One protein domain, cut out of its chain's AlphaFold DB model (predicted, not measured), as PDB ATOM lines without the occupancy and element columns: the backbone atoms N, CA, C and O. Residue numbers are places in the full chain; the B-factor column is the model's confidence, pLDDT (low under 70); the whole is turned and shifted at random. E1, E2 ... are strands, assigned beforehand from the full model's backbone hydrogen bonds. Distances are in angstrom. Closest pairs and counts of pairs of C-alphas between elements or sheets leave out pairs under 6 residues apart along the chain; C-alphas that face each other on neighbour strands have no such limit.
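This is residues 119 to 303 of the 322 residues of an uncharacterized protein of Comamonadaceae bacterium (UniProt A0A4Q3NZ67). Two sheets lie face to face as a sandwich, E1, E2, E7 and E6 in one layer and E3, E8 and E9 in the other, where E5 and E4 extend the second sheet into a hairpin arm that reaches beyond one end of the sandwich. Between E5 and E6 a long loop, residues 201 to 236, makes a lobe with no named element. The printed part has 185 residues with no named helix and nine named strands, E1 to E9 in order along the chain; the sheets, both antiparallel, run E4 E5 E3 E8 E9 and E1 E2 E7 E6. The class is all strand, though under half of the residues, 76 of 185, are in named strands. The whole is only just compact, close to loose, with a radius of gyration of the C-alphas of 19.1 A and spans of 61 by 47 by 31 A.

E1, residues 119 to 123, begins at C-alpha 119, (-66.148, -27.704, -18.819). E2, residues 135 to 146, is 35.6 A from first to last C-alpha. E3, residues 157 to 169, is the longest strand by residues, at 36.9 A, and ends at C-alpha 169, (-31.639, -27.050, -28.160). E4, residues 183 to 186, is 9.2 A long, and E5, residues 192 to 200, is 19.0 A. E6, residues 237 to 239, is 6.8 A long. E7, residues 251 to 259, is 27.0 A, and E8, residues 266 to 276, is 32.7 A. E9, residues 279 to 288, is 30.3 A long and ends at C-alpha 288, (-45.878, -29.957, -22.907).

The two sheets form a sandwich, two sheets face to face, with 65 pairs of C-alphas within 10 A, best planes 17 degrees apart and the strands of the one at 32 degrees to those of the other. Both sheets are strongly twisted. In the sheet E1 E2 E7 E6, E1 and E2 form a hairpin, with N 122 and O 141 at 2.8 A. E2 and E7 are antiparallel, with N 138 and O 256 at 2.9 A. E6 and E7 form a hairpin, with N 237 and O 257 at 2.9 A. In the other sheet, E3 and E8 are antiparallel, with N 160 and O 271 at 2.9 A, and E8 and E9 form a hairpin, with N 270 and O 285 at 2.8 A. E5 bends by 90 degrees at residue 195; its residues 192 to 196 pair with E4 and its residues 196 to 200 with E3. In the hairpin of E4 and E5, N 185 and O 193 are 2.7 A apart, and between E5 and E3, N 168 and O 197 are 2.9 A apart. This sheet is curled, the way across it turning by 203 degrees. Between the sheets, the closest C-alphas of the edge strands E1 and E9 are those of Leu 119 and Ala 283, 5.6 A apart. The closest of E3 and E6 are those of Val 161 and Ile 238, 6.2 A apart. E2 and E9 are near each other, with 7 pairs of C-alphas within 10 A. E4 and E6 are apart.

The two C-alphas farthest apart, those of Ser 189 and Ala 248, are 63.0 A from each other. The printed part has no cut. The long links are E1 to E2, E3 to E4, E5 to E6 and E6 to E7; that from E5 to E6 has 36 residues. Residues 289 to 303, after E9, hold no named element. The mean pLDDT of the printed part is 85.8, and 27 residues are under 70: residue 148, residues 171 to 174, 184 to 195, 215 to 218 and 275 to 280.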
ATOM      1  N   LEU A 119     -67.128 -26.647 -18.591       91.88
ATOM      2  CA  LEU A 119     -66.148 -27.704 -18.819       91.88
ATOM      3  C   LEU A 119     -64.890 -27.479 -17.992       91.88
ATOM      4  O   LEU A 119     -64.442 -26.349 -17.811       91.88
ATOM      5  N   THR A 120     -64.287 -28.570 -17.535       95.12
ATOM      6  CA  THR A 120     -62.938 -28.592 -16.960       95.12
ATOM      7  C   THR A 120     -62.139 -29.720 -17.596       95.12
ATOM      8  O   THR A 120     -62.685 -30.788 -17.867       95.12
ATOM      9  N   ILE A 121     -60.850 -29.471 -17.844       97.38
ATOM     10  CA  ILE A 121     -59.893 -30.479 -18.308       97.38
ATOM     11  C   ILE A 121     -58.992 -30.847 -17.126       97.38
ATOM     12  O   ILE A 121     -58.229 -30.010 -16.644       97.38
ATOM     13  N   GLY A 122     -59.090 -32.091 -16.667       96.25
ATOM     14  CA  GLY A 122     -58.238 -32.691 -15.646       96.25
ATOM     15  C   GLY A 122     -57.149 -33.578 -16.250       96.25
ATOM     16  O   GLY A 122     -57.285 -34.110 -17.355       96.25
ATOM     17  N   THR A 123     -56.057 -33.759 -15.510       93.94
ATOM     18  CA  THR A 123     -54.948 -34.649 -15.871       93.94
ATOM     19  C   THR A 123     -54.621 -35.585 -14.718       93.94
ATOM     20  O   THR A 123     -54.789 -35.239 -13.552       93.94
ATOM     21  N   ASP A 124     -54.115 -36.770 -15.048       91.56
ATOM     22  CA  ASP A 124     -53.478 -37.661 -14.081       91.56
ATOM     23  C   ASP A 124     -51.944 -37.542 -14.154       91.56
ATOM     24  O   ASP A 124     -51.400 -36.702 -14.881       91.56
ATOM     25  N   ASN A 125     -51.228 -38.418 -13.450       88.94
ATOM     26  CA  ASN A 125     -49.765 -38.506 -13.514       88.94
ATOM     27  C   ASN A 125     -49.270 -39.627 -14.442       88.94
ATOM     28  O   ASN A 125     -48.069 -39.861 -14.534       88.94
ATOM     29  N   THR A 126     -50.168 -40.310 -15.156       94.81
ATOM     30  CA  THR A 126     -49.829 -41.513 -15.922       94.81
ATOM     31  C   THR A 126     -49.584 -41.190 -17.388       94.81
ATOM     32  O   THR A 126     -50.308 -40.408 -18.013       94.81
ATOM     33  N   ILE A 127     -48.571 -41.834 -17.960       96.94
ATOM     34  CA  ILE A 127     -48.345 -41.917 -19.402       96.94
ATOM     35  C   ILE A 127     -48.114 -43.380 -19.718       96.94
ATOM     36  O   ILE A 127     -47.294 -44.038 -19.086       96.94
ATOM     37  N   THR A 128     -48.878 -43.892 -20.673       96.88
ATOM     38  CA  THR A 128     -48.804 -45.296 -21.089       96.88
ATOM     39  C   THR A 128     -48.268 -45.382 -22.506       96.88
ATOM     40  O   THR A 128     -48.198 -44.374 -23.208       96.88
ATOM     41  N   LYS A 129     -47.871 -46.576 -22.938       97.00
ATOM     42  CA  LYS A 129     -47.436 -46.832 -24.313       97.00
ATOM     43  C   LYS A 129     -48.568 -47.481 -25.105       97.00
ATOM     44  O   LYS A 129     -49.402 -48.194 -24.544       97.00
ATOM     45  N   THR A 130     -48.601 -47.249 -26.413       96.19
ATOM     46  CA  THR A 130     -49.450 -48.024 -27.329       96.19
ATOM     47  C   THR A 130     -49.059 -49.503 -27.309       96.19
ATOM     48  O   THR A 130     -47.964 -49.864 -26.883       96.19
ATOM     49  N   ALA A 131     -49.917 -50.373 -27.853       95.31
ATOM     50  CA  ALA A 131     -49.619 -51.805 -27.971       95.31
ATOM     51  C   ALA A 131     -48.334 -52.101 -28.774       95.31
ATOM     52  O   ALA A 131     -47.660 -53.089 -28.506       95.31
ATOM     53  N   SER A 132     -47.972 -51.241 -29.735       94.38
ATOM     54  CA  SER A 132     -46.706 -51.345 -30.475       94.38
ATOM     55  C   SER A 132     -45.483 -50.911 -29.667       94.38
ATOM     56  O   SER A 132     -44.358 -51.157 -30.087       94.38
ATOM     57  N   GLY A 133     -45.682 -50.205 -28.552       94.00
ATOM     58  CA  GLY A 133     -44.615 -49.602 -27.765       94.00
ATOM     59  C   GLY A 133     -43.994 -48.348 -28.387       94.00
ATOM     60  O   GLY A 133     -43.127 -47.761 -27.762       94.00
ATOM     61  N   ILE A 134     -44.409 -47.900 -29.577       95.38
ATOM     62  CA  ILE A 134     -43.733 -46.817 -30.329       95.38
ATOM     63  C   ILE A 134     -44.246 -45.416 -29.960       95.38
ATOM     64  O   ILE A 134     -43.547 -44.417 -30.147       95.38
ATOM     65  N   SER A 135     -45.465 -45.320 -29.437       97.44
ATOM     66  CA  SER A 135     -46.096 -44.044 -29.099       97.44
ATOM     67  C   SER A 135     -46.506 -44.015 -27.637       97.44
ATOM     68  O   SER A 135     -46.878 -45.041 -27.065       97.44
ATOM     69  N   TYR A 136     -46.484 -42.823 -27.055       98.19
ATOM     70  CA  TYR A 136     -47.097 -42.553 -25.767       98.19
ATOM     71  C   TYR A 136     -48.578 -42.221 -25.923       98.19
ATOM     72  O   TYR A 136     -49.016 -41.699 -26.949       98.19
ATOM     73  N   ILE A 137     -49.329 -42.497 -24.863       97.94
ATOM     74  CA  ILE A 137     -50.723 -42.122 -24.667       97.94
ATOM     75  C   ILE A 137     -50.809 -41.328 -23.365       97.94
ATOM     76  O   ILE A 137     -50.478 -41.845 -22.290       97.94
ATOM     77  N   LYS A 138     -51.299 -40.088 -23.457       97.81
ATOM     78  CA  LYS A 138     -51.666 -39.256 -22.304       97.81
ATOM     79  C   LYS A 138     -53.172 -39.029 -22.302       97.81
ATOM     80  O   LYS A 138     -53.714 -38.540 -23.291       97.81
ATOM     81  N   LYS A 139     -53.838 -39.359 -21.197       97.69
ATOM     82  CA  LYS A 139     -55.281 -39.154 -21.035       97.69
ATOM     83  C   LYS A 139     -55.574 -37.873 -20.259       97.69
ATOM     84  O   LYS A 139     -54.799 -37.465 -19.395       97.69
ATOM     85  N   PHE A 140     -56.705 -37.276 -20.599       97.94
ATOM     86  CA  PHE A 140     -57.274 -36.082 -19.998       97.94
ATOM     87  C   PHE A 140     -58.732 -36.387 -19.662       97.94
ATOM     88  O   PHE A 140     -59.473 -36.908 -20.500       97.94
ATOM     89  N   GLU A 141     -59.133 -36.084 -18.436       97.31
ATOM     90  CA  GLU A 141     -60.526 -36.189 -18.016       97.31
ATOM     91  C   GLU A 141     -61.247 -34.891 -18.359       97.31
ATOM     92  O   GLU A 141     -60.750 -33.802 -18.079       97.31
ATOM     93  N   ILE A 142     -62.412 -35.000 -18.982       96.44
ATOM     94  CA  ILE A 142     -63.285 -33.867 -19.251       96.44
ATOM     95  C   ILE A 142     -64.470 -33.975 -18.309       96.44
ATOM     96  O   ILE A 142     -65.237 -34.933 -18.390       96.44
ATOM     97  N   GLN A 143     -64.627 -32.975 -17.448       95.31
ATOM     98  CA  GLN A 143     -65.765 -32.865 -16.548       95.31
ATOM     99  C   GLN A 143     -66.736 -31.813 -17.072       95.31
ATOM    100  O   GLN A 143     -66.352 -30.662 -17.287       95.31
ATOM    101  N   ALA A 144     -67.996 -32.206 -17.241       91.00
ATOM    102  CA  ALA A 144     -69.095 -31.335 -17.621       91.00
ATOM    103  C   ALA A 144     -70.089 -31.190 -16.466       91.00
ATOM    104  O   ALA A 144     -70.613 -32.175 -15.936       91.00
ATOM    105  N   VAL A 145     -70.391 -29.945 -16.104       85.25
ATOM    106  CA  VAL A 145     -71.406 -29.617 -15.095       85.25
ATOM    107  C   VAL A 145     -72.369 -28.564 -15.618       85.25
ATOM    108  O   VAL A 145     -72.012 -27.737 -16.456       85.25
ATOM    109  N   ASN A 146     -73.602 -28.577 -15.120       74.31
ATOM    110  CA  ASN A 146     -74.573 -27.532 -15.419       74.31
ATOM    111  C   ASN A 146     -74.307 -26.251 -14.604       74.31
ATOM    112  O   ASN A 146     -73.413 -26.200 -13.759       74.31
ATOM    113  N   ALA A 147     -75.119 -25.212 -14.823       70.06
ATOM    114  CA  ALA A 147     -75.019 -23.929 -14.111       70.06
ATOM    115  C   ALA A 147     -75.031 -24.045 -12.573       70.06
ATOM    116  O   ALA A 147     -74.501 -23.178 -11.885       70.06
ATOM    117  N   ALA A 148     -75.660 -25.095 -12.038       66.50
ATOM    118  CA  ALA A 148     -75.778 -25.348 -10.605       66.50
ATOM    119  C   ALA A 148     -74.654 -26.250 -10.058       66.50
ATOM    120  O   ALA A 148     -74.696 -26.629  -8.892       66.50
ATOM    121  N   GLY A 149     -73.670 -26.615 -10.888       74.31
ATOM    122  CA  GLY A 149     -72.557 -27.485 -10.506       74.31
ATOM    123  C   GLY A 149     -72.904 -28.976 -10.451       74.31
ATOM    124  O   GLY A 149     -72.084 -29.769 -10.001       74.31
ATOM    125  N   ASN A 150     -74.093 -29.380 -10.912       77.31
ATOM    126  CA  ASN A 150     -74.455 -30.796 -10.996       77.31
ATOM    127  C   ASN A 150     -73.881 -31.422 -12.269       77.31
ATOM    128  O   ASN A 150     -73.777 -30.746 -13.294       77.31
ATOM    129  N   TYR A 151     -73.588 -32.722 -12.223       83.94
ATOM    130  CA  TYR A 151     -73.109 -33.484 -13.376       83.94
ATOM    131  C   TYR A 151     -74.021 -33.325 -14.596       83.94
ATOM    132  O   TYR A 151     -75.243 -33.461 -14.502       83.94
ATOM    133  N   ALA A 152     -73.414 -33.037 -15.747       83.62
ATOM    134  CA  ALA A 152     -74.106 -32.943 -17.025       83.62
ATOM    135  C   ALA A 152     -73.841 -34.217 -17.839       83.62
ATOM    136  O   ALA A 152     -72.805 -34.348 -18.491       83.62
ATOM    137  N   ALA A 153     -74.773 -35.166 -17.759       86.44
ATOM    138  CA  ALA A 153     -74.696 -36.449 -18.451       86.44
ATOM    139  C   ALA A 153     -75.150 -36.365 -19.914       86.44
ATOM    140  O   ALA A 153     -75.953 -35.501 -20.269       86.44
ATOM    141  N   ASP A 154     -74.663 -37.296 -20.739       85.19
ATOM    142  CA  ASP A 154     -74.989 -37.433 -22.165       85.19
ATOM    143  C   ASP A 154     -74.741 -36.152 -22.988       85.19
ATOM    144  O   ASP A 154     -75.414 -35.860 -23.981       85.19
ATOM    145  N   VAL A 155     -73.747 -35.362 -22.580       84.31
ATOM    146  CA  VAL A 155     -73.344 -34.152 -23.293       84.31
ATOM    147  C   VAL A 155     -72.338 -34.535 -24.379       84.31
ATOM    148  O   VAL A 155     -71.303 -35.122 -24.056       84.31
ATOM    149  N   PRO A 156     -72.592 -34.214 -25.663       88.06
ATOM    150  CA  PRO A 156     -71.606 -34.404 -26.716       88.06
ATOM    151  C   PRO A 156     -70.449 -33.412 -26.549       88.06
ATOM    152  O   PRO A 156     -70.654 -32.204 -26.421       88.06
ATOM    153  N   VAL A 157     -69.232 -33.942 -26.586       91.50
ATOM    154  CA  VAL A 157     -67.974 -33.208 -26.466       91.50
ATOM    155  C   VAL A 157     -67.209 -33.309 -27.784       91.50
ATOM    156  O   VAL A 157     -67.108 -34.374 -28.397       91.50
ATOM    157  N   SER A 158     -66.644 -32.189 -28.205       93.06
ATOM    158  CA  SER A 158     -65.678 -32.087 -29.293       93.06
ATOM    159  C   SER A 158     -64.330 -31.691 -28.709       93.06
ATOM    160  O   SER A 158     -64.264 -30.914 -27.759       93.06
ATOM    161  N   ALA A 159     -63.248 -32.226 -29.265       94.88
ATOM    162  CA  ALA A 159     -61.895 -31.918 -28.827       94.88
ATOM    163  C   ALA A 159     -60.992 -31.699 -30.036       94.88
ATOM    164  O   ALA A 159     -61.047 -32.458 -31.003       94.88
ATOM    165  N   VAL A 160     -60.147 -30.677 -29.954       95.12
ATOM    166  CA  VAL A 160     -59.092 -30.388 -30.928       95.12
ATOM    167  C   VAL A 160     -57.768 -30.193 -30.199       95.12
ATOM    168  O   VAL A 160     -57.740 -29.777 -29.036       95.12
ATOM    169  N   VAL A 161     -56.671 -30.513 -30.879       95.94
ATOM    170  CA  VAL A 161     -55.311 -30.252 -30.408       95.94
ATOM    171  C   VAL A 161     -54.632 -29.321 -31.399       95.94
ATOM    172  O   VAL A 161     -54.613 -29.619 -32.585       95.94
ATOM    173  N   ASP A 162     -54.074 -28.219 -30.917       94.38
ATOM    174  CA  ASP A 162     -53.221 -27.325 -31.700       94.38
ATOM    175  C   ASP A 162     -51.775 -27.518 -31.248       94.38
ATOM    176  O   ASP A 162     -51.480 -27.362 -30.057       94.38
ATOM    177  N   VAL A 163     -50.849 -27.792 -32.166       94.94
ATOM    178  CA  VAL A 163     -49.422 -27.717 -31.833       94.94
ATOM    179  C   VAL A 163     -49.009 -26.248 -31.822       94.94
ATOM    180  O   VAL A 163     -49.018 -25.581 -32.850       94.94
ATOM    181  N   LEU A 164     -48.688 -25.711 -30.644       93.12
ATOM    182  CA  LEU A 164     -48.351 -24.293 -30.475       93.12
ATOM    183  C   LEU A 164     -46.906 -23.982 -30.849       93.12
ATOM    184  O   LEU A 164     -46.565 -22.825 -31.088       93.12
ATOM    185  N   GLY A 165     -46.047 -24.989 -30.788       92.19
ATOM    186  CA  GLY A 165     -44.632 -24.822 -31.022       92.19
ATOM    187  C   GLY A 165     -43.811 -25.970 -30.476       92.19
ATOM    188  O   GLY A 165     -44.329 -26.917 -29.872       92.19
ATOM    189  N   TYR A 166     -42.515 -25.836 -30.680       91.19
ATOM    190  CA  TYR A 166     -41.530 -26.863 -30.440       91.19
ATOM    191  C   TYR A 166     -40.333 -26.302 -29.691       91.19
ATOM    192  O   TYR A 166     -40.036 -25.111 -29.740       91.19
ATOM    193  N   TRP A 167     -39.665 -27.166 -28.952       87.50
ATOM    194  CA  TRP A 167     -38.427 -26.852 -28.276       87.50
ATOM    195  C   TRP A 167     -37.264 -27.153 -29.219       87.50
ATOM    196  O   TRP A 167     -37.282 -28.154 -29.934       87.50
ATOM    197  N   LYS A 168     -36.247 -26.299 -29.222       85.50
ATOM    198  CA  LYS A 168     -34.984 -26.538 -29.919       85.50
ATOM    199  C   LYS A 168     -33.840 -26.355 -28.943       85.50
ATOM    200  O   LYS A 168     -33.885 -25.435 -28.134       85.50
ATOM    201  N   GLY A 169     -32.815 -27.195 -29.013       78.25
ATOM    202  CA  GLY A 169     -31.639 -27.050 -28.160       78.25
ATOM    203  C   GLY A 169     -30.880 -28.346 -27.941       78.25
ATOM    204  O   GLY A 169     -31.273 -29.413 -28.411       78.25
ATOM    205  N   VAL A 170     -29.775 -28.249 -27.209       71.12
ATOM    206  CA  VAL A 170     -29.049 -29.432 -26.734       71.12
ATOM    207  C   VAL A 170     -29.884 -30.164 -25.685       71.12
ATOM    208  O   VAL A 170     -30.685 -29.539 -24.988       71.12
ATOM    209  N   ALA A 171     -29.701 -31.479 -25.560       62.09
ATOM    210  CA  ALA A 171     -30.349 -32.271 -24.520       62.09
ATOM    211  C   ALA A 171     -29.937 -31.743 -23.133       62.09
ATOM    212  O   ALA A 171     -28.889 -32.097 -22.595       62.09
ATOM    213  N   ALA A 172     -30.728 -30.828 -22.571       51.59
ATOM    214  CA  ALA A 172     -30.551 -30.375 -21.205       51.59
ATOM    215  C   ALA A 172     -30.955 -31.524 -20.276       51.59
ATOM    216  O   ALA A 172     -31.936 -32.218 -20.535       51.59
ATOM    217  N   GLY A 173     -30.231 -31.709 -19.170       56.69
ATOM    218  CA  GLY A 173     -30.488 -32.773 -18.188       56.69
ATOM    219  C   GLY A 173     -31.868 -32.732 -17.507       56.69
ATOM    220  O   GLY A 173     -32.117 -33.541 -16.618       56.69
ATOM    221  N   ALA A 174     -32.757 -31.813 -17.905       62.31
ATOM    222  CA  ALA A 174     -34.162 -31.784 -17.529       62.31
ATOM    223  C   ALA A 174     -35.043 -31.397 -18.740       62.31
ATOM    224  O   ALA A 174     -34.719 -30.435 -19.445       62.31
ATOM    225  N   PRO A 175     -36.168 -32.099 -18.979       70.31
ATOM    226  CA  PRO A 175     -37.091 -31.776 -20.064       70.31
ATOM    227  C   PRO A 175     -37.779 -30.424 -19.827       70.31
ATOM    228  O   PRO A 175     -38.116 -30.110 -18.678       70.31
ATOM    229  N   PRO A 176     -38.068 -29.634 -20.880       79.31
ATOM    230  CA  PRO A 176     -38.706 -28.340 -20.709       79.31
ATOM    231  C   PRO A 176     -40.108 -28.493 -20.113       79.31
ATOM    232  O   PRO A 176     -40.763 -29.537 -20.153       79.31
ATOM    233  N   THR A 177     -40.579 -27.418 -19.515       82.44
ATOM    234  CA  THR A 177     -41.902 -27.256 -18.921       82.44
ATOM    235  C   THR A 177     -42.566 -26.036 -19.560       82.44
ATOM    236  O   THR A 177     -41.953 -25.330 -20.361       82.44
ATOM    237  N   LEU A 178     -43.820 -25.756 -19.201       79.19
ATOM    238  CA  LEU A 178     -44.525 -24.574 -19.711       79.19
ATOM    239  C   LEU A 178     -43.845 -23.252 -19.336       79.19
ATOM    240  O   LEU A 178     -44.016 -22.277 -20.060       79.19
ATOM    241  N   ASN A 179     -43.110 -23.225 -18.221       79.50
ATOM    242  CA  ASN A 179     -42.412 -22.042 -17.725       79.50
ATOM    243  C   ASN A 179     -40.900 -22.094 -17.976       79.50
ATOM    244  O   ASN A 179     -40.180 -21.237 -17.475       79.50
ATOM    245  N   THR A 180     -40.408 -23.080 -18.736       80.31
ATOM    246  CA  THR A 180     -39.007 -23.073 -19.157       80.31
ATOM    247  C   THR A 180     -38.817 -21.925 -20.137       80.31
ATOM    248  O   THR A 180     -39.336 -21.959 -21.253       80.31
ATOM    249  N   GLU A 181     -38.113 -20.895 -19.675       75.81
ATOM    250  CA  GLU A 181     -37.743 -19.729 -20.470       75.81
ATOM    251  C   GLU A 181     -36.678 -20.089 -21.509       75.81
ATOM    252  O   GLU A 181     -35.909 -21.039 -21.339       75.81
ATOM    253  N   ASP A 182     -36.614 -19.298 -22.579       76.62
ATOM    254  CA  ASP A 182     -35.515 -19.359 -23.538       76.62
ATOM    255  C   ASP A 182     -34.200 -19.036 -22.820       76.62
ATOM    256  O   ASP A 182     -34.087 -18.010 -22.145       76.62
ATOM    257  N   TYR A 183     -33.178 -19.875 -22.988       71.88
ATOM    258  CA  TYR A 183     -31.870 -19.624 -22.388       71.88
ATOM    259  C   TYR A 183     -30.854 -19.208 -23.429       71.88
ATOM    260  O   TYR A 183     -30.581 -19.921 -24.400       71.88
ATOM    261  N   THR A 184     -30.249 -18.056 -23.167       66.62
ATOM    262  CA  THR A 184     -29.167 -17.486 -23.959       66.62
ATOM    263  C   THR A 184     -27.833 -17.744 -23.263       66.62
ATOM    264  O   THR A 184     -27.600 -17.286 -22.147       66.62
ATOM    265  N   ALA A 185     -26.935 -18.462 -23.932       60.31
ATOM    266  CA  ALA A 185     -25.524 -18.449 -23.599       60.31
ATOM    267  C   ALA A 185     -24.940 -17.136 -24.146       60.31
ATOM    268  O   ALA A 185     -24.749 -16.946 -25.348       60.31
ATOM    269  N   THR A 186     -24.709 -16.165 -23.268       57.16
ATOM    270  CA  THR A 186     -24.004 -14.938 -23.633       57.16
ATOM    271  C   THR A 186     -22.518 -15.240 -23.810       57.16
ATOM    272  O   THR A 186     -21.799 -15.448 -22.837       57.16
ATOM    273  N   SER A 187     -22.021 -15.206 -25.047       53.94
ATOM    274  CA  SER A 187     -20.581 -15.151 -25.321       53.94
ATOM    275  C   SER A 187     -20.235 -13.863 -26.071       53.94
ATOM    276  O   SER A 187     -19.931 -13.876 -27.259       53.94
ATOM    277  N   GLY A 188     -20.272 -12.734 -25.358       53.47
ATOM    278  CA  GLY A 188     -19.758 -11.450 -25.844       53.47
ATOM    279  C   GLY A 188     -20.627 -10.718 -26.875       53.47
ATOM    280  O   GLY A 188     -21.681 -11.183 -27.301       53.47
ATOM    281  N   SER A 189     -20.184  -9.509 -27.231       50.69
ATOM    282  CA  SER A 189     -20.911  -8.584 -28.106       50.69
ATOM    283  C   SER A 189     -20.322  -8.569 -29.525       50.69
ATOM    284  O   SER A 189     -19.201  -8.083 -29.680       50.69
ATOM    285  N   PRO A 190     -21.072  -8.990 -30.565       57.06
ATOM    286  CA  PRO A 190     -22.238  -9.880 -30.540       57.06
ATOM    287  C   PRO A 190     -21.813 -11.300 -30.975       57.06
ATOM    288  O   PRO A 190     -21.133 -11.438 -31.992       57.06
ATOM    289  N   PRO A 191     -22.182 -12.375 -30.252       54.00
ATOM    290  CA  PRO A 191     -23.512 -12.942 -30.476       54.00
ATOM    291  C   PRO A 191     -24.176 -13.598 -29.245       54.00
ATOM    292  O   PRO A 191     -23.547 -14.248 -28.412       54.00
ATOM    293  N   THR A 192     -25.507 -13.515 -29.193       57.16
ATOM    294  CA  THR A 192     -26.353 -14.362 -28.338       57.16
ATOM    295  C   THR A 192     -26.500 -15.741 -28.990       57.16
ATOM    296  O   THR A 192     -27.186 -15.849 -30.004       57.16
ATOM    297  N   THR A 193     -25.874 -16.788 -28.455       60.16
ATOM    298  CA  THR A 193     -26.223 -18.179 -28.807       60.16
ATOM    299  C   THR A 193     -27.306 -18.647 -27.844       60.16
ATOM    300  O   THR A 193     -27.231 -18.342 -26.657       60.16
ATOM    301  N   PHE A 194     -28.345 -19.346 -28.302       62.84
ATOM    302  CA  PHE A 194     -29.278 -19.973 -27.355       62.84
ATOM    303  C   PHE A 194     -28.745 -21.365 -26.986       62.84
ATOM    304  O   PHE A 194     -28.181 -22.057 -27.820       62.84
ATOM    305  N   SER A 195     -28.873 -21.835 -25.752       68.00
ATOM    306  CA  SER A 195     -28.654 -23.280 -25.515       68.00
ATOM    307  C   SER A 195     -29.936 -24.059 -25.766       68.00
ATOM    308  O   SER A 195     -29.889 -25.223 -26.163       68.00
ATOM    309  N   TYR A 196     -31.072 -23.390 -25.565       76.81
ATOM    310  CA  TYR A 196     -32.392 -23.919 -25.831       76.81
ATOM    311  C   TYR A 196     -33.438 -22.800 -25.980       76.81
ATOM    312  O   TYR A 196     -33.279 -21.719 -25.400       76.81
ATOM    313  N   LYS A 197     -34.481 -23.042 -26.783       83.00
ATOM    314  CA  LYS A 197     -35.488 -22.048 -27.180       83.00
ATOM    315  C   LYS A 197     -36.839 -22.680 -27.533       83.00
ATOM    316  O   LYS A 197     -36.877 -23.694 -28.229       83.00
ATOM    317  N   TRP A 198     -37.943 -22.039 -27.137       87.12
ATOM    318  CA  TRP A 198     -39.275 -22.319 -27.679       87.12
ATOM    319  C   TRP A 198     -39.459 -21.602 -29.014       87.12
ATOM    320  O   TRP A 198     -39.451 -20.373 -29.101       87.12
ATOM    321  N   CYS A 199     -39.695 -22.384 -30.054       89.06
ATOM    322  CA  CYS A 199     -40.055 -21.909 -31.373       89.06
ATOM    323  C   CYS A 199     -41.567 -22.034 -31.579       89.06
ATOM    324  O   CYS A 199     -42.158 -23.042 -31.180       89.06
ATOM    325  N   PRO A 200     -42.228 -21.004 -32.134       91.00
ATOM    326  CA  PRO A 200     -43.633 -21.111 -32.505       91.00
ATOM    327  C   PRO A 200     -43.800 -22.156 -33.609       91.00
ATOM    328  O   PRO A 200     -42.844 -22.483 -34.309       91.00
ATOM    329  N   ASN A 201     -45.015 -22.675 -33.755       93.00
ATOM    330  CA  ASN A 201     -45.351 -23.449 -34.940       93.00
ATOM    331  C   ASN A 201     -45.264 -22.552 -36.180       93.00
ATOM    332  O   ASN A 201     -45.746 -21.417 -36.153       93.00
ATOM    333  N   GLU A 202     -44.620 -23.068 -37.219       92.50
ATOM    334  CA  GLU A 202     -44.494 -22.434 -38.527       92.50
ATOM    335  C   GLU A 202     -45.845 -22.254 -39.230       92.50
ATOM    336  O   GLU A 202     -46.019 -21.277 -39.949       92.50
ATOM    337  N   ASP A 203     -46.822 -23.123 -38.956       89.75
ATOM    338  CA  ASP A 203     -48.184 -23.041 -39.495       89.75
ATOM    339  C   ASP A 203     -48.963 -21.885 -38.842       89.75
ATOM    340  O   ASP A 203     -49.557 -22.017 -37.759       89.75
ATOM    341  N   LEU A 204     -48.933 -20.710 -39.476       86.06
ATOM    342  CA  LEU A 204     -49.478 -19.477 -38.911       86.06
ATOM    343  C   LEU A 204     -51.003 -19.451 -38.978       86.06
ATOM    344  O   LEU A 204     -51.656 -18.880 -38.097       86.06
ATOM    345  N   ASN A 205     -51.574 -20.050 -40.022       84.81
ATOM    346  CA  ASN A 205     -53.015 -20.071 -40.255       84.81
ATOM    347  C   ASN A 205     -53.696 -21.373 -39.778       84.81
ATOM    348  O   ASN A 205     -54.928 -21.430 -39.749       84.81
ATOM    349  N   ARG A 206     -52.911 -22.358 -39.320       86.00
ATOM    350  CA  ARG A 206     -53.338 -23.657 -38.777       86.00
ATOM    351  C   ARG A 206     -54.111 -24.512 -39.775       86.00
ATOM    352  O   ARG A 206     -55.073 -25.188 -39.396       86.00
ATOM    353  N   ASN A 207     -53.736 -24.465 -41.050       86.31
ATOM    354  CA  ASN A 207     -54.378 -25.253 -42.103       86.31
ATOM    355  C   ASN A 207     -53.631 -26.568 -42.417       86.31
ATOM    356  O   ASN A 207     -54.160 -27.398 -43.161       86.31
ATOM    357  N   GLY A 208     -52.440 -26.782 -41.845       87.38
ATOM    358  CA  GLY A 208     -51.596 -27.953 -42.079       87.38
ATOM    359  C   GLY A 208     -50.900 -27.986 -43.445       87.38
ATOM    360  O   GLY A 208     -50.427 -29.050 -43.853       87.38
ATOM    361  N   VAL A 209     -50.847 -26.863 -44.161       89.56
ATOM    362  CA  VAL A 209     -50.252 -26.702 -45.490       89.56
ATOM    363  C   VAL A 209     -49.163 -25.642 -45.416       89.56
ATOM    364  O   VAL A 209     -49.383 -24.568 -44.888       89.56
ATOM    365  N   LEU A 210     -47.984 -25.947 -45.963       90.50
ATOM    366  CA  LEU A 210     -46.893 -24.983 -46.002       90.50
ATOM    367  C   LEU A 210     -47.206 -23.860 -46.999       90.50
ATOM    368  O   LEU A 210     -47.184 -24.098 -48.211       90.50
ATOM    369  N   ASP A 211     -47.436 -22.648 -46.495       89.75
ATOM    370  CA  ASP A 211     -47.804 -21.504 -47.321       89.75
ATOM    371  C   ASP A 211     -46.639 -20.531 -47.606       89.75
ATOM    372  O   ASP A 211     -45.681 -20.339 -46.843       89.75
ATOM    373  N   THR A 212     -46.746 -19.866 -48.760       88.62
ATOM    374  CA  THR A 212     -45.924 -18.707 -49.134       88.62
ATOM    375  C   THR A 212     -46.818 -17.490 -49.291       88.62
ATOM    376  O   THR A 212     -47.795 -17.527 -50.041       88.62
ATOM    377  N   PHE A 213     -46.462 -16.394 -48.634       81.50
ATOM    378  CA  PHE A 213     -47.271 -15.186 -48.581       81.50
ATOM    379  C   PHE A 213     -46.604 -14.055 -49.382       81.50
ATOM    380  O   PHE A 213     -45.501 -13.609 -49.043       81.50
ATOM    381  N   PRO A 214     -47.244 -13.554 -50.454       75.44
ATOM    382  CA  PRO A 214     -46.728 -12.416 -51.206       75.44
ATOM    383  C   PRO A 214     -46.726 -11.140 -50.350       75.44
ATOM    384  O   PRO A 214     -47.773 -10.698 -49.884       75.44
ATOM    385  N   GLY A 215     -45.562 -10.504 -50.192       69.88
ATOM    386  CA  GLY A 215     -45.450  -9.164 -49.599       69.88
ATOM    387  C   GLY A 215     -45.461  -9.084 -48.063       69.88
ATOM    388  O   GLY A 215     -45.463  -7.973 -47.535       69.88
ATOM    389  N   SER A 216     -45.433 -10.207 -47.343       63.72
ATOM    390  CA  SER A 216     -45.252 -10.264 -45.883       63.72
ATOM    391  C   SER A 216     -43.833 -10.683 -45.487       63.72
ATOM    392  O   SER A 216     -43.118 -11.326 -46.253       63.72
ATOM    393  N   VAL A 217     -43.424 -10.318 -44.270       58.38
ATOM    394  CA  VAL A 217     -42.193 -10.801 -43.631       58.38
ATOM    395  C   VAL A 217     -42.601 -11.582 -42.370       58.38
ATOM    396  O   VAL A 217     -43.177 -10.962 -41.474       58.38
ATOM    397  N   PRO A 218     -42.331 -12.899 -42.276       67.44
ATOM    398  CA  PRO A 218     -41.672 -13.735 -43.281       67.44
ATOM    399  C   PRO A 218     -42.567 -13.987 -44.515       67.44
ATOM    400  O   PRO A 218     -43.796 -13.930 -44.446       67.44
ATOM    401  N   SER A 219     -41.936 -14.217 -45.670       76.12
ATOM    402  CA  SER A 219     -42.620 -14.483 -46.950       76.12
ATOM    403  C   SER A 219     -43.061 -15.943 -47.101       76.12
ATOM    404  O   SER A 219     -43.638 -16.326 -48.118       76.12
ATOM    405  N   THR A 220     -42.746 -16.772 -46.111       85.88
ATOM    406  CA  THR A 220     -43.092 -18.187 -46.031       85.88
ATOM    407  C   THR A 220     -43.215 -18.601 -44.572       85.88
ATOM    408  O   THR A 220     -42.602 -17.983 -43.700       85.88
ATOM    409  N   GLU A 221     -44.019 -19.627 -44.331       89.81
ATOM    410  CA  GLU A 221     -44.129 -20.306 -43.042       89.81
ATOM    411  C   GLU A 221     -42.883 -21.145 -42.712       89.81
ATOM    412  O   GLU A 221     -42.570 -21.300 -41.537       89.81
ATOM    413  N   ASP A 222     -42.113 -21.576 -43.723       89.38
ATOM    414  CA  ASP A 222     -40.878 -22.374 -43.601       89.38
ATOM    415  C   ASP A 222     -39.736 -21.536 -43.003       89.38
ATOM    416  O   ASP A 222     -38.855 -21.018 -43.700       89.38
ATOM    417  N   THR A 223     -39.797 -21.321 -41.691       87.88
ATOM    418  CA  THR A 223     -38.888 -20.440 -40.958       87.88
ATOM    419  C   THR A 223     -37.487 -21.037 -40.908       87.88
ATOM    420  O   THR A 223     -36.507 -20.290 -40.980       87.88
ATOM    421  N   ASN A 224     -37.379 -22.362 -40.814       85.88
ATOM    422  CA  ASN A 224     -36.110 -23.081 -40.764       85.88
ATOM    423  C   ASN A 224     -35.529 -23.459 -42.146       85.88
ATOM    424  O   ASN A 224     -34.352 -23.826 -42.238       85.88
ATOM    425  N   GLY A 225     -36.302 -23.329 -43.228       86.19
ATOM    426  CA  GLY A 225     -35.871 -23.595 -44.598       86.19
ATOM    427  C   GLY A 225     -35.690 -25.085 -44.914       86.19
ATOM    428  O   GLY A 225     -34.843 -25.432 -45.754       86.19
ATOM    429  N   ASP A 226     -36.381 -25.976 -44.203       86.25
ATOM    430  CA  ASP A 226     -36.319 -27.426 -44.412       86.25
ATOM    431  C   ASP A 226     -37.355 -27.948 -45.428       86.25
ATOM    432  O   ASP A 226     -37.278 -29.107 -45.852       86.25
ATOM    433  N   GLY A 227     -38.239 -27.070 -45.917       88.81
ATOM    434  CA  GLY A 227     -39.255 -27.379 -46.918       88.81
ATOM    435  C   GLY A 227     -40.486 -28.086 -46.350       88.81
ATOM    436  O   GLY A 227     -41.218 -28.734 -47.104       88.81
ATOM    437  N   SER A 228     -40.713 -28.033 -45.038       90.44
ATOM    438  CA  SER A 228     -41.881 -28.590 -44.351       90.44
ATOM    439  C   SER A 228     -42.337 -27.681 -43.211       90.44
ATOM    440  O   SER A 228     -41.552 -26.934 -42.657       90.44
ATOM    441  N   LEU A 229     -43.609 -27.793 -42.812       91.44
ATOM    442  CA  LEU A 229     -44.071 -27.178 -41.566       91.44
ATOM    443  C   LEU A 229     -43.407 -27.846 -40.358       91.44
ATOM    444  O   LEU A 229     -43.517 -29.067 -40.182       91.44
ATOM    445  N   THR A 230     -42.793 -27.032 -39.506       91.62
ATOM    446  CA  THR A 230     -42.175 -27.437 -38.248       91.62
ATOM    447  C   THR A 230     -42.869 -26.775 -37.052       91.62
ATOM    448  O   THR A 230     -42.838 -25.551 -36.895       91.62
ATOM    449  N   PRO A 231     -43.436 -27.563 -36.124       92.75
ATOM    450  CA  PRO A 231     -43.705 -28.996 -36.193       92.75
ATOM    451  C   PRO A 231     -44.953 -29.286 -37.035       92.75
ATOM    452  O   PRO A 231     -45.782 -28.413 -37.290       92.75
ATOM    453  N   ARG A 232     -45.142 -30.552 -37.404       92.06
ATOM    454  CA  ARG A 232     -46.328 -30.962 -38.161       92.06
ATOM    455  C   ARG A 232     -47.497 -31.189 -37.218       92.06
ATOM    456  O   ARG A 232     -47.339 -31.755 -36.140       92.06
ATOM    457  N   GLN A 233     -48.711 -30.892 -37.671       90.19
ATOM    458  CA  GLN A 233     -49.918 -31.247 -36.917       90.19
ATOM    459  C   GLN A 233     -50.026 -32.767 -36.667       90.19
ATOM    460  O   GLN A 233     -50.572 -33.188 -35.653       90.19
ATOM    461  N   SER A 234     -49.464 -33.601 -37.553       91.81
ATOM    462  CA  SER A 234     -49.434 -35.067 -37.419       91.81
ATOM    463  C   SER A 234     -48.566 -35.590 -36.271       91.81
ATOM    464  O   SER A 234     -48.628 -36.779 -35.962       91.81
ATOM    465  N   ASP A 235     -47.752 -34.734 -35.655       94.56
ATOM    466  CA  ASP A 235     -46.855 -35.106 -34.558       94.56
ATOM    467  C   ASP A 235     -47.623 -35.488 -33.281       94.56
ATOM    468  O   ASP A 235     -47.114 -36.202 -32.412       94.56
ATOM    469  N   VAL A 236     -48.883 -35.054 -33.180       96.38
ATOM    470  CA  VAL A 236     -49.796 -35.405 -32.097       96.38
ATOM    471  C   VAL A 236     -51.195 -35.671 -32.645       96.38
ATOM    472  O   VAL A 236     -51.748 -34.899 -33.422       96.38
ATOM    473  N   ALA A 237     -51.806 -36.762 -32.202       96.75
ATOM    474  CA  ALA A 237     -53.200 -37.074 -32.480       96.75
ATOM    475  C   ALA A 237     -54.037 -36.929 -31.209       96.75
ATOM    476  O   ALA A 237     -53.568 -37.243 -30.115       96.75
ATOM    477  N   ILE A 238     -55.289 -36.497 -31.358       97.69
ATOM    478  CA  ILE A 238     -56.281 -36.416 -30.284       97.69
ATOM    479  C   ILE A 238     -57.493 -37.277 -30.629       97.69
ATOM    480  O   ILE A 238     -57.895 -37.359 -31.789       97.69
ATOM    481  N   GLY A 239     -58.091 -37.925 -29.634       96.88
ATOM    482  CA  GLY A 239     -59.305 -38.708 -29.847       96.88
ATOM    483  C   GLY A 239     -60.010 -39.110 -28.560       96.88
ATOM    484  O   GLY A 239     -59.541 -38.827 -27.458       96.88
ATOM    485  N   PHE A 240     -61.134 -39.805 -28.716       97.19
ATOM    486  CA  PHE A 240     -61.966 -40.284 -27.615       97.19
ATOM    487  C   PHE A 240     -61.903 -41.814 -27.530       97.19
ATOM    488  O   PHE A 240     -62.493 -42.484 -28.379       97.19
ATOM    489  N   PRO A 241     -61.216 -42.400 -26.533       95.06
ATOM    490  CA  PRO A 241     -61.084 -43.853 -26.434       95.06
ATOM    491  C   PRO A 241     -62.416 -44.571 -26.166       95.06
ATOM    492  O   PRO A 241     -62.574 -45.711 -26.587       95.06
ATOM    493  N   ASN A 242     -63.370 -43.911 -25.497       92.88
ATOM    494  CA  ASN A 242     -64.637 -44.507 -25.055       92.88
ATOM    495  C   ASN A 242     -65.873 -43.790 -25.637       92.88
ATOM    496  O   ASN A 242     -66.958 -43.852 -25.065       92.88
ATOM    497  N   GLY A 243     -65.711 -43.093 -26.766       93.94
ATOM    498  CA  GLY A 243     -66.747 -42.228 -27.332       93.94
ATOM    499  C   GLY A 243     -66.730 -40.810 -26.757       93.94
ATOM    500  O   GLY A 243     -66.055 -40.519 -25.774       93.94
ATOM    501  N   ASN A 244     -67.447 -39.906 -27.418       93.75
ATOM    502  CA  ASN A 244     -67.338 -38.461 -27.214       93.75
ATOM    503  C   ASN A 244     -68.493 -37.859 -26.402       93.75
ATOM    504  O   ASN A 244     -68.822 -36.688 -26.565       93.75
ATOM    505  N   ARG A 245     -69.152 -38.660 -25.567       92.00
ATOM    506  CA  ARG A 245     -70.254 -38.214 -24.709       92.00
ATOM    507  C   ARG A 245     -69.886 -38.392 -23.248       92.00
ATOM    508  O   ARG A 245     -69.132 -39.307 -22.915       92.00
ATOM    509  N   THR A 246     -70.398 -37.505 -22.400       92.25
ATOM    510  CA  THR A 246     -70.253 -37.644 -20.951       92.25
ATOM    511  C   THR A 246     -71.158 -38.739 -20.402       92.25
ATOM    512  O   THR A 246     -72.280 -38.938 -20.871       92.25
ATOM    513  N   ASP A 247     -70.672 -39.463 -19.404       91.88
ATOM    514  CA  ASP A 247     -71.432 -40.493 -18.702       91.88
ATOM    515  C   ASP A 247     -72.385 -39.899 -17.643       91.88
ATOM    516  O   ASP A 247     -72.547 -38.684 -17.523       91.88
ATOM    517  N   ALA A 248     -73.030 -40.758 -16.846       86.81
ATOM    518  CA  ALA A 248     -73.950 -40.344 -15.780       86.81
ATOM    519  C   ALA A 248     -73.297 -39.473 -14.686       86.81
ATOM    520  O   ALA A 248     -74.001 -38.774 -13.957       86.81
ATOM    521  N   THR A 249     -71.967 -39.501 -14.576       91.31
ATOM    522  CA  THR A 249     -71.175 -38.662 -13.668       91.31
ATOM    523  C   THR A 249     -70.646 -37.400 -14.350       91.31
ATOM    524  O   THR A 249     -69.851 -36.664 -13.775       91.31
ATOM    525  N   GLY A 250     -71.107 -37.100 -15.567       90.88
ATOM    526  CA  GLY A 250     -70.694 -35.916 -16.313       90.88
ATOM    527  C   GLY A 250     -69.249 -35.986 -16.799       90.88
ATOM    528  O   GLY A 250     -68.665 -34.943 -17.086       90.88
ATOM    529  N   LEU A 251     -68.669 -37.186 -16.888       95.69
ATOM    530  CA  LEU A 251     -67.272 -37.386 -17.259       95.69
ATOM    531  C   LEU A 251     -67.143 -37.995 -18.651       95.69
ATOM    532  O   LEU A 251     -67.922 -38.854 -19.055       95.69
ATOM    533  N   THR A 252     -66.124 -37.572 -19.389       96.38
ATOM    534  CA  THR A 252     -65.627 -38.286 -20.569       96.38
ATOM    535  C   THR A 252     -64.107 -38.189 -20.631       96.38
ATOM    536  O   THR A 252     -63.492 -37.416 -19.899       96.38
ATOM    537  N   THR A 253     -63.468 -38.985 -21.481       97.50
ATOM    538  CA  THR A 253     -62.006 -39.009 -21.600       97.50
ATOM    539  C   THR A 253     -61.582 -38.604 -22.997       97.50
ATOM    540  O   THR A 253     -62.087 -39.125 -23.988       97.50
ATOM    541  N   VAL A 254     -60.581 -37.737 -23.061       97.75
ATOM    542  CA  VAL A 254     -59.836 -37.414 -24.275       97.75
ATOM    543  C   VAL A 254     -58.428 -37.984 -24.133       97.75
ATOM    544  O   VAL A 254     -57.857 -37.990 -23.045       97.75
ATOM    545  N   GLN A 255     -57.852 -38.482 -25.222       97.44
ATOM    546  CA  GLN A 255     -56.477 -38.972 -25.235       97.44
ATOM    547  C   GLN A 255     -55.653 -38.270 -26.304       97.44
ATOM    548  O   GLN A 255     -56.116 -38.096 -27.430       97.44
ATOM    549  N   LEU A 256     -54.420 -37.922 -25.943       98.06
ATOM    550  CA  LEU A 256     -53.361 -37.602 -26.885       98.06
ATOM    551  C   LEU A 256     -52.515 -38.843 -27.154       98.06
ATOM    552  O   LEU A 256     -52.161 -39.560 -26.216       98.06
ATOM    553  N   GLN A 257     -52.139 -39.042 -28.413       98.00
ATOM    554  CA  GLN A 257     -51.169 -40.039 -28.847       98.00
ATOM    555  C   GLN A 257     -50.054 -39.358 -29.642       98.00
ATOM    556  O   GLN A 257     -50.333 -38.563 -30.535       98.00
ATOM    557  N   TYR A 258     -48.798 -39.672 -29.327       98.06
ATOM    558  CA  TYR A 258     -47.628 -39.089 -29.991       98.06
ATOM    559  C   TYR A 258     -46.443 -40.068 -29.984       98.06
ATOM    560  O   TYR A 258     -46.303 -40.842 -29.032       98.06
ATOM    561  N   PRO A 259     -45.592 -40.084 -31.026       97.50
ATOM    562  CA  PRO A 259     -44.356 -40.866 -31.047       97.50
ATOM    563  C   PRO A 259     -43.446 -40.567 -29.850       97.50
ATOM    564  O   PRO A 259     -43.361 -39.422 -29.398       97.50
ATOM    565  N   GLN A 260     -42.739 -41.585 -29.345       95.62
ATOM    566  CA  GLN A 260     -41.898 -41.410 -28.156       95.62
ATOM    567  C   GLN A 260     -40.818 -40.334 -28.321       95.62
ATOM    568  O   GLN A 260     -40.546 -39.610 -27.370       95.62
ATOM    569  N   ASN A 261     -40.242 -40.186 -29.517       93.38
ATOM    570  CA  ASN A 261     -39.171 -39.225 -29.795       93.38
ATOM    571  C   ASN A 261     -39.629 -37.757 -29.743       93.38
ATOM    572  O   ASN A 261     -38.791 -36.868 -29.665       93.38
ATOM    573  N   LEU A 262     -40.940 -37.498 -29.771       94.81
ATOM    574  CA  LEU A 262     -41.508 -36.147 -29.700       94.81
ATOM    575  C   LEU A 262     -41.895 -35.737 -28.276       94.81
ATOM    576  O   LEU A 262     -42.261 -34.583 -28.032       94.81
ATOM    577  N   ALA A 263     -41.816 -36.662 -27.314       93.50
ATOM    578  CA  ALA A 263     -42.027 -36.338 -25.913       93.50
ATOM    579  C   ALA A 263     -41.088 -35.207 -25.489       93.50
ATOM    580  O   ALA A 263     -39.940 -35.158 -25.905       93.50
ATOM    581  N   THR A 264     -41.563 -34.296 -24.643       91.12
ATOM    582  CA  THR A 264     -40.812 -33.141 -24.117       91.12
ATOM    583  C   THR A 264     -40.489 -32.044 -25.133       91.12
ATOM    584  O   THR A 264     -40.217 -30.923 -24.722       91.12
ATOM    585  N   TRP A 265     -40.624 -32.303 -26.435       91.81
ATOM    586  CA  TRP A 265     -40.249 -31.353 -27.484       91.81
ATOM    587  C   TRP A 265     -41.395 -30.499 -28.004       91.81
ATOM    588  O   TRP A 265     -41.140 -29.488 -28.642       91.81
ATOM    589  N   LEU A 266     -42.647 -30.862 -27.732       94.56
ATOM    590  CA  LEU A 266     -43.809 -30.138 -28.242       94.56
ATOM    591  C   LEU A 266     -44.658 -29.542 -27.133       94.56
ATOM    592  O   LEU A 266     -44.941 -30.188 -26.119       94.56
ATOM    593  N   ARG A 267     -45.134 -28.323 -27.380       94.25
ATOM    594  CA  ARG A 267     -46.169 -27.665 -26.590       94.25
ATOM    595  C   ARG A 267     -47.451 -27.628 -27.401       94.25
ATOM    596  O   ARG A 267     -47.488 -27.071 -28.494       94.25
ATOM    597  N   VAL A 268     -48.517 -28.170 -26.834       96.06
ATOM    598  CA  VAL A 268     -49.820 -28.293 -27.485       96.06
ATOM    599  C   VAL A 268     -50.899 -27.602 -26.661       96.06
ATOM    600  O   VAL A 268     -50.785 -27.495 -25.439       96.06
ATOM    601  N   ARG A 269     -51.963 -27.137 -27.315       96.19
ATOM    602  CA  ARG A 269     -53.198 -26.692 -26.669       96.19
ATOM    603  C   ARG A 269     -54.298 -27.679 -26.993       96.19
ATOM    604  O   ARG A 269     -54.629 -27.875 -28.153       96.19
ATOM    605  N   ILE A 270     -54.890 -28.245 -25.958       96.94
ATOM    606  CA  ILE A 270     -56.126 -29.004 -26.062       96.94
ATOM    607  C   ILE A 270     -57.261 -28.013 -25.859       96.94
ATOM    608  O   ILE A 270     -57.276 -27.305 -24.852       96.94
ATOM    609  N   THR A 271     -58.200 -27.968 -26.794       95.31
ATOM    610  CA  THR A 271     -59.438 -27.203 -26.652       95.31
ATOM    611  C   THR A 271     -60.598 -28.175 -26.735       95.31
ATOM    612  O   THR A 271     -60.716 -28.918 -27.709       95.31
ATOM    613  N   VAL A 272     -61.446 -28.176 -25.710       94.62
ATOM    614  CA  VAL A 272     -62.684 -28.953 -25.699       94.62
ATOM    615  C   VAL A 272     -63.877 -28.022 -25.716       94.62
ATOM    616  O   VAL A 272     -63.879 -26.984 -25.049       94.62
ATOM    617  N   THR A 273     -64.892 -28.406 -26.473       90.44
ATOM    618  CA  THR A 273     -66.180 -27.727 -26.514       90.44
ATOM    619  C   THR A 273     -67.289 -28.736 -26.285       90.44
ATOM    620  O   THR A 273     -67.182 -29.903 -26.654       90.44
ATOM    621  N   ALA A 274     -68.358 -28.294 -25.643       85.50
ATOM    622  CA  ALA A 274     -69.525 -29.113 -25.384       85.50
ATOM    623  C   ALA A 274     -70.759 -28.264 -25.617       85.50
ATOM    624  O   ALA A 274     -70.895 -27.185 -25.042       85.50
ATOM    625  N   GLY A 275     -71.639 -28.754 -26.480       66.88
ATOM    626  CA  GLY A 275     -72.869 -28.072 -26.838       66.88
ATOM    627  C   GLY A 275     -74.070 -28.866 -26.358       66.88
ATOM    628  O   GLY A 275     -74.219 -30.038 -26.696       66.88
ATOM    629  N   VAL A 276     -74.980 -28.214 -25.643       54.25
ATOM    630  CA  VAL A 276     -76.361 -28.692 -25.517       54.25
ATOM    631  C   VAL A 276     -77.260 -27.601 -26.037       54.25
ATOM    632  O   VAL A 276     -77.460 -26.581 -25.383       54.25
ATOM    633  N   SER A 277     -77.783 -27.834 -27.243       50.62
ATOM    634  CA  SER A 277     -78.925 -27.107 -27.788       50.62
ATOM    635  C   SER A 277     -78.814 -25.587 -27.571       50.62
ATOM    636  O   SER A 277     -79.690 -24.970 -26.983       50.62
ATOM    637  N   GLY A 278     -77.680 -25.015 -28.001       46.56
ATOM    638  CA  GLY A 278     -77.331 -23.589 -27.976       46.56
ATOM    639  C   GLY A 278     -76.960 -22.981 -26.615       46.56
ATOM    640  O   GLY A 278     -77.138 -21.786 -26.397       46.56
ATOM    641  N   SER A 279     -76.409 -23.772 -25.691       53.09
ATOM    642  CA  SER A 279     -75.324 -23.289 -24.825       53.09
ATOM    643  C   SER A 279     -74.065 -24.082 -25.137       53.09
ATOM    644  O   SER A 279     -74.130 -25.302 -25.304       53.09
ATOM    645  N   GLU A 280     -72.942 -23.375 -25.227       64.06
ATOM    646  CA  GLU A 280     -71.625 -23.949 -25.458       64.06
ATOM    647  C   GLU A 280     -70.739 -23.688 -24.241       64.06
ATOM    648  O   GLU A 280     -70.523 -22.543 -23.844       64.06
ATOM    649  N   GLY A 281     -70.232 -24.768 -23.653       77.00
ATOM    650  CA  GLY A 281     -69.096 -24.731 -22.745       77.00
ATOM    651  C   GLY A 281     -67.808 -24.915 -23.530       77.00
ATOM    652  O   GLY A 281     -67.756 -25.752 -24.431       77.00
ATOM    653  N   ALA A 282     -66.760 -24.177 -23.174       87.94
ATOM    654  CA  ALA A 282     -65.424 -24.364 -23.727       87.94
ATOM    655  C   ALA A 282     -64.380 -24.362 -22.610       87.94
ATOM    656  O   ALA A 282     -64.462 -23.567 -21.675       87.94
ATOM    657  N   ALA A 283     -63.384 -25.234 -22.723       91.88
ATOM    658  CA  ALA A 283     -62.211 -25.234 -21.861       91.88
ATOM    659  C   ALA A 283     -60.953 -25.458 -22.699       91.88
ATOM    660  O   ALA A 283     -60.983 -26.150 -23.718       91.88
ATOM    661  N   SER A 284     -59.838 -24.870 -22.268       95.00
ATOM    662  CA  SER A 284     -58.543 -25.072 -22.914       95.00
ATOM    663  C   SER A 284     -57.465 -25.405 -21.894       95.00
ATOM    664  O   SER A 284     -57.493 -24.914 -20.766       95.00
ATOM    665  N   TYR A 285     -56.523 -26.252 -22.295       95.75
ATOM    666  CA  TYR A 285     -55.411 -26.694 -21.466       95.75
ATOM    667  C   TYR A 285     -54.144 -26.769 -22.312       95.75
ATOM    668  O   TYR A 285     -54.130 -27.407 -23.365       95.75
ATOM    669  N   ILE A 286     -53.078 -26.099 -21.873       95.88
ATOM    670  CA  ILE A 286     -51.779 -26.158 -22.549       95.88
ATOM    671  C   ILE A 286     -50.940 -27.240 -21.879       95.88
ATOM    672  O   ILE A 286     -50.809 -27.266 -20.659       95.88
ATOM    673  N   TYR A 287     -50.354 -28.116 -22.685       95.19
ATOM    674  CA  TYR A 287     -49.559 -29.243 -22.226       95.19
ATOM    675  C   TYR A 287     -48.239 -29.304 -22.993       95.19
ATOM    676  O   TYR A 287     -48.216 -29.166 -24.213       95.19
ATOM    677  N   VAL A 288     -47.134 -29.517 -22.282       95.00
ATOM    678  CA  VAL A 288     -45.878 -29.957 -22.907       95.00
ATOM    679  C   VAL A 288     -45.910 -31.473 -22.917       95.00
ATOM    680  O   VAL A 288     -46.153 -32.064 -21.865       95.00
ATOM    681  N   LEU A 289     -45.684 -32.096 -24.075       95.12
ATOM    682  CA  LEU A 289     -45.646 -33.555 -24.180       95.12
ATOM    683  C   LEU A 289     -44.633 -34.123 -23.183       95.12
ATOM    684  O   LEU A 289     -43.612 -33.503 -22.902       95.12
ATOM    685  N   ARG A 290     -44.886 -35.306 -22.632       94.25
ATOM    686  CA  ARG A 290     -44.021 -35.907 -21.606       94.25
ATOM    687  C   ARG A 290     -43.742 -37.360 -21.942       94.25
ATOM    688  O   ARG A 290     -44.465 -37.970 -22.714       94.25
ATOM    689  N   ALA A 291     -42.684 -37.901 -21.370       93.56
ATOM    690  CA  ALA A 291     -42.381 -39.317 -21.483       93.56
ATOM    691  C   ALA A 291     -42.941 -40.080 -20.282       93.56
ATOM    692  O   ALA A 291     -43.178 -39.492 -19.224       93.56
ATOM    693  N   ALA A 292     -43.127 -41.388 -20.443       93.94
ATOM    694  CA  ALA A 292     -43.307 -42.265 -19.297       93.94
ATOM    695  C   ALA A 292     -42.051 -42.218 -18.409       93.94
ATOM    696  O   ALA A 292     -40.933 -42.146 -18.919       93.94
ATOM    697  N   GLU A 293     -42.234 -42.263 -17.087       90.88
ATOM    698  CA  GLU A 293     -41.132 -42.156 -16.116       90.88
ATOM    699  C   GLU A 293     -40.056 -43.231 -16.331       90.88
ATOM    700  O   GLU A 293     -38.865 -42.957 -16.213       90.88
ATOM    701  N   GLU A 294     -40.467 -44.434 -16.737       92.50
ATOM    702  CA  GLU A 294     -39.568 -45.552 -17.036       92.50
ATOM    703  C   GLU A 294     -38.576 -45.283 -18.182       92.50
ATOM    704  O   GLU A 294     -37.522 -45.914 -18.221       92.50
ATOM    705  N   ASP A 295     -38.869 -44.332 -19.077       92.44
ATOM    706  CA  ASP A 295     -38.004 -43.992 -20.214       92.44
ATOM    707  C   ASP A 295     -37.131 -42.751 -19.948       92.44
ATOM    708  O   ASP A 295     -36.437 -42.270 -20.846       92.44
ATOM    709  N   ALA A 296     -37.147 -42.201 -18.726       88.06
ATOM    710  CA  ALA A 296     -36.491 -40.932 -18.395       88.06
ATOM    711  C   ALA A 296     -34.989 -40.889 -18.737       88.06
ATOM    712  O   ALA A 296     -34.456 -39.820 -19.029       88.06
ATOM    713  N   VAL A 297     -34.306 -42.038 -18.702       87.00
ATOM    714  CA  VAL A 297     -32.845 -42.143 -18.876       87.00
ATOM    715  C   VAL A 297     -32.406 -42.719 -20.223       87.00
ATOM    716  O   VAL A 297     -31.232 -42.614 -20.570       87.00
ATOM    717  N   ASN A 298     -33.308 -43.347 -20.978       88.81
ATOM    718  CA  ASN A 298     -32.985 -44.077 -22.212       88.81
ATOM    719  C   ASN A 298     -33.983 -43.831 -23.358       88.81
ATOM    720  O   ASN A 298     -33.901 -44.495 -24.393       88.81
ATOM    721  N   GLY A 299     -34.930 -42.912 -23.184       89.50
ATOM    722  CA  GLY A 299     -35.955 -42.632 -24.175       89.50
ATOM    723  C   GLY A 299     -35.410 -41.956 -25.430       89.50
ATOM    724  O   GLY A 299     -34.460 -41.175 -25.399       89.50
ATOM    725  N   SER A 300     -36.060 -42.220 -26.563       90.75
ATOM    726  CA  SER A 300     -35.682 -41.650 -27.864       90.75
ATOM    727  C   SER A 300     -35.810 -40.124 -27.928       90.75
ATOM    728  O   SER A 300     -35.135 -39.489 -28.733       90.75
ATOM    729  N   PHE A 301     -36.621 -39.527 -27.049       89.88
ATOM    730  CA  PHE A 301     -36.744 -38.077 -26.889       89.88
ATOM    731  C   PHE A 301     -35.503 -37.414 -26.278       89.88
ATOM    732  O   PHE A 301     -35.426 -36.193 -26.253       89.88
ATOM    733  N   LEU A 302     -34.524 -38.169 -25.776       87.44
ATOM    734  CA  LEU A 302     -33.264 -37.578 -25.315       87.44
ATOM    735  C   LEU A 302     -32.422 -37.027 -26.478       87.44
ATOM    736  O   LEU A 302     -31.506 -36.241 -26.253       87.44
ATOM    737  N   THR A 303     -32.760 -37.393 -27.716       86.62
ATOM    738  CA  THR A 303     -32.197 -36.800 -28.929       86.62
ATOM    739  C   THR A 303     -33.141 -35.712 -29.458       86.62
ATOM    740  O   THR A 303     -34.299 -36.027 -29.734       86.62
TER     741      THR A 303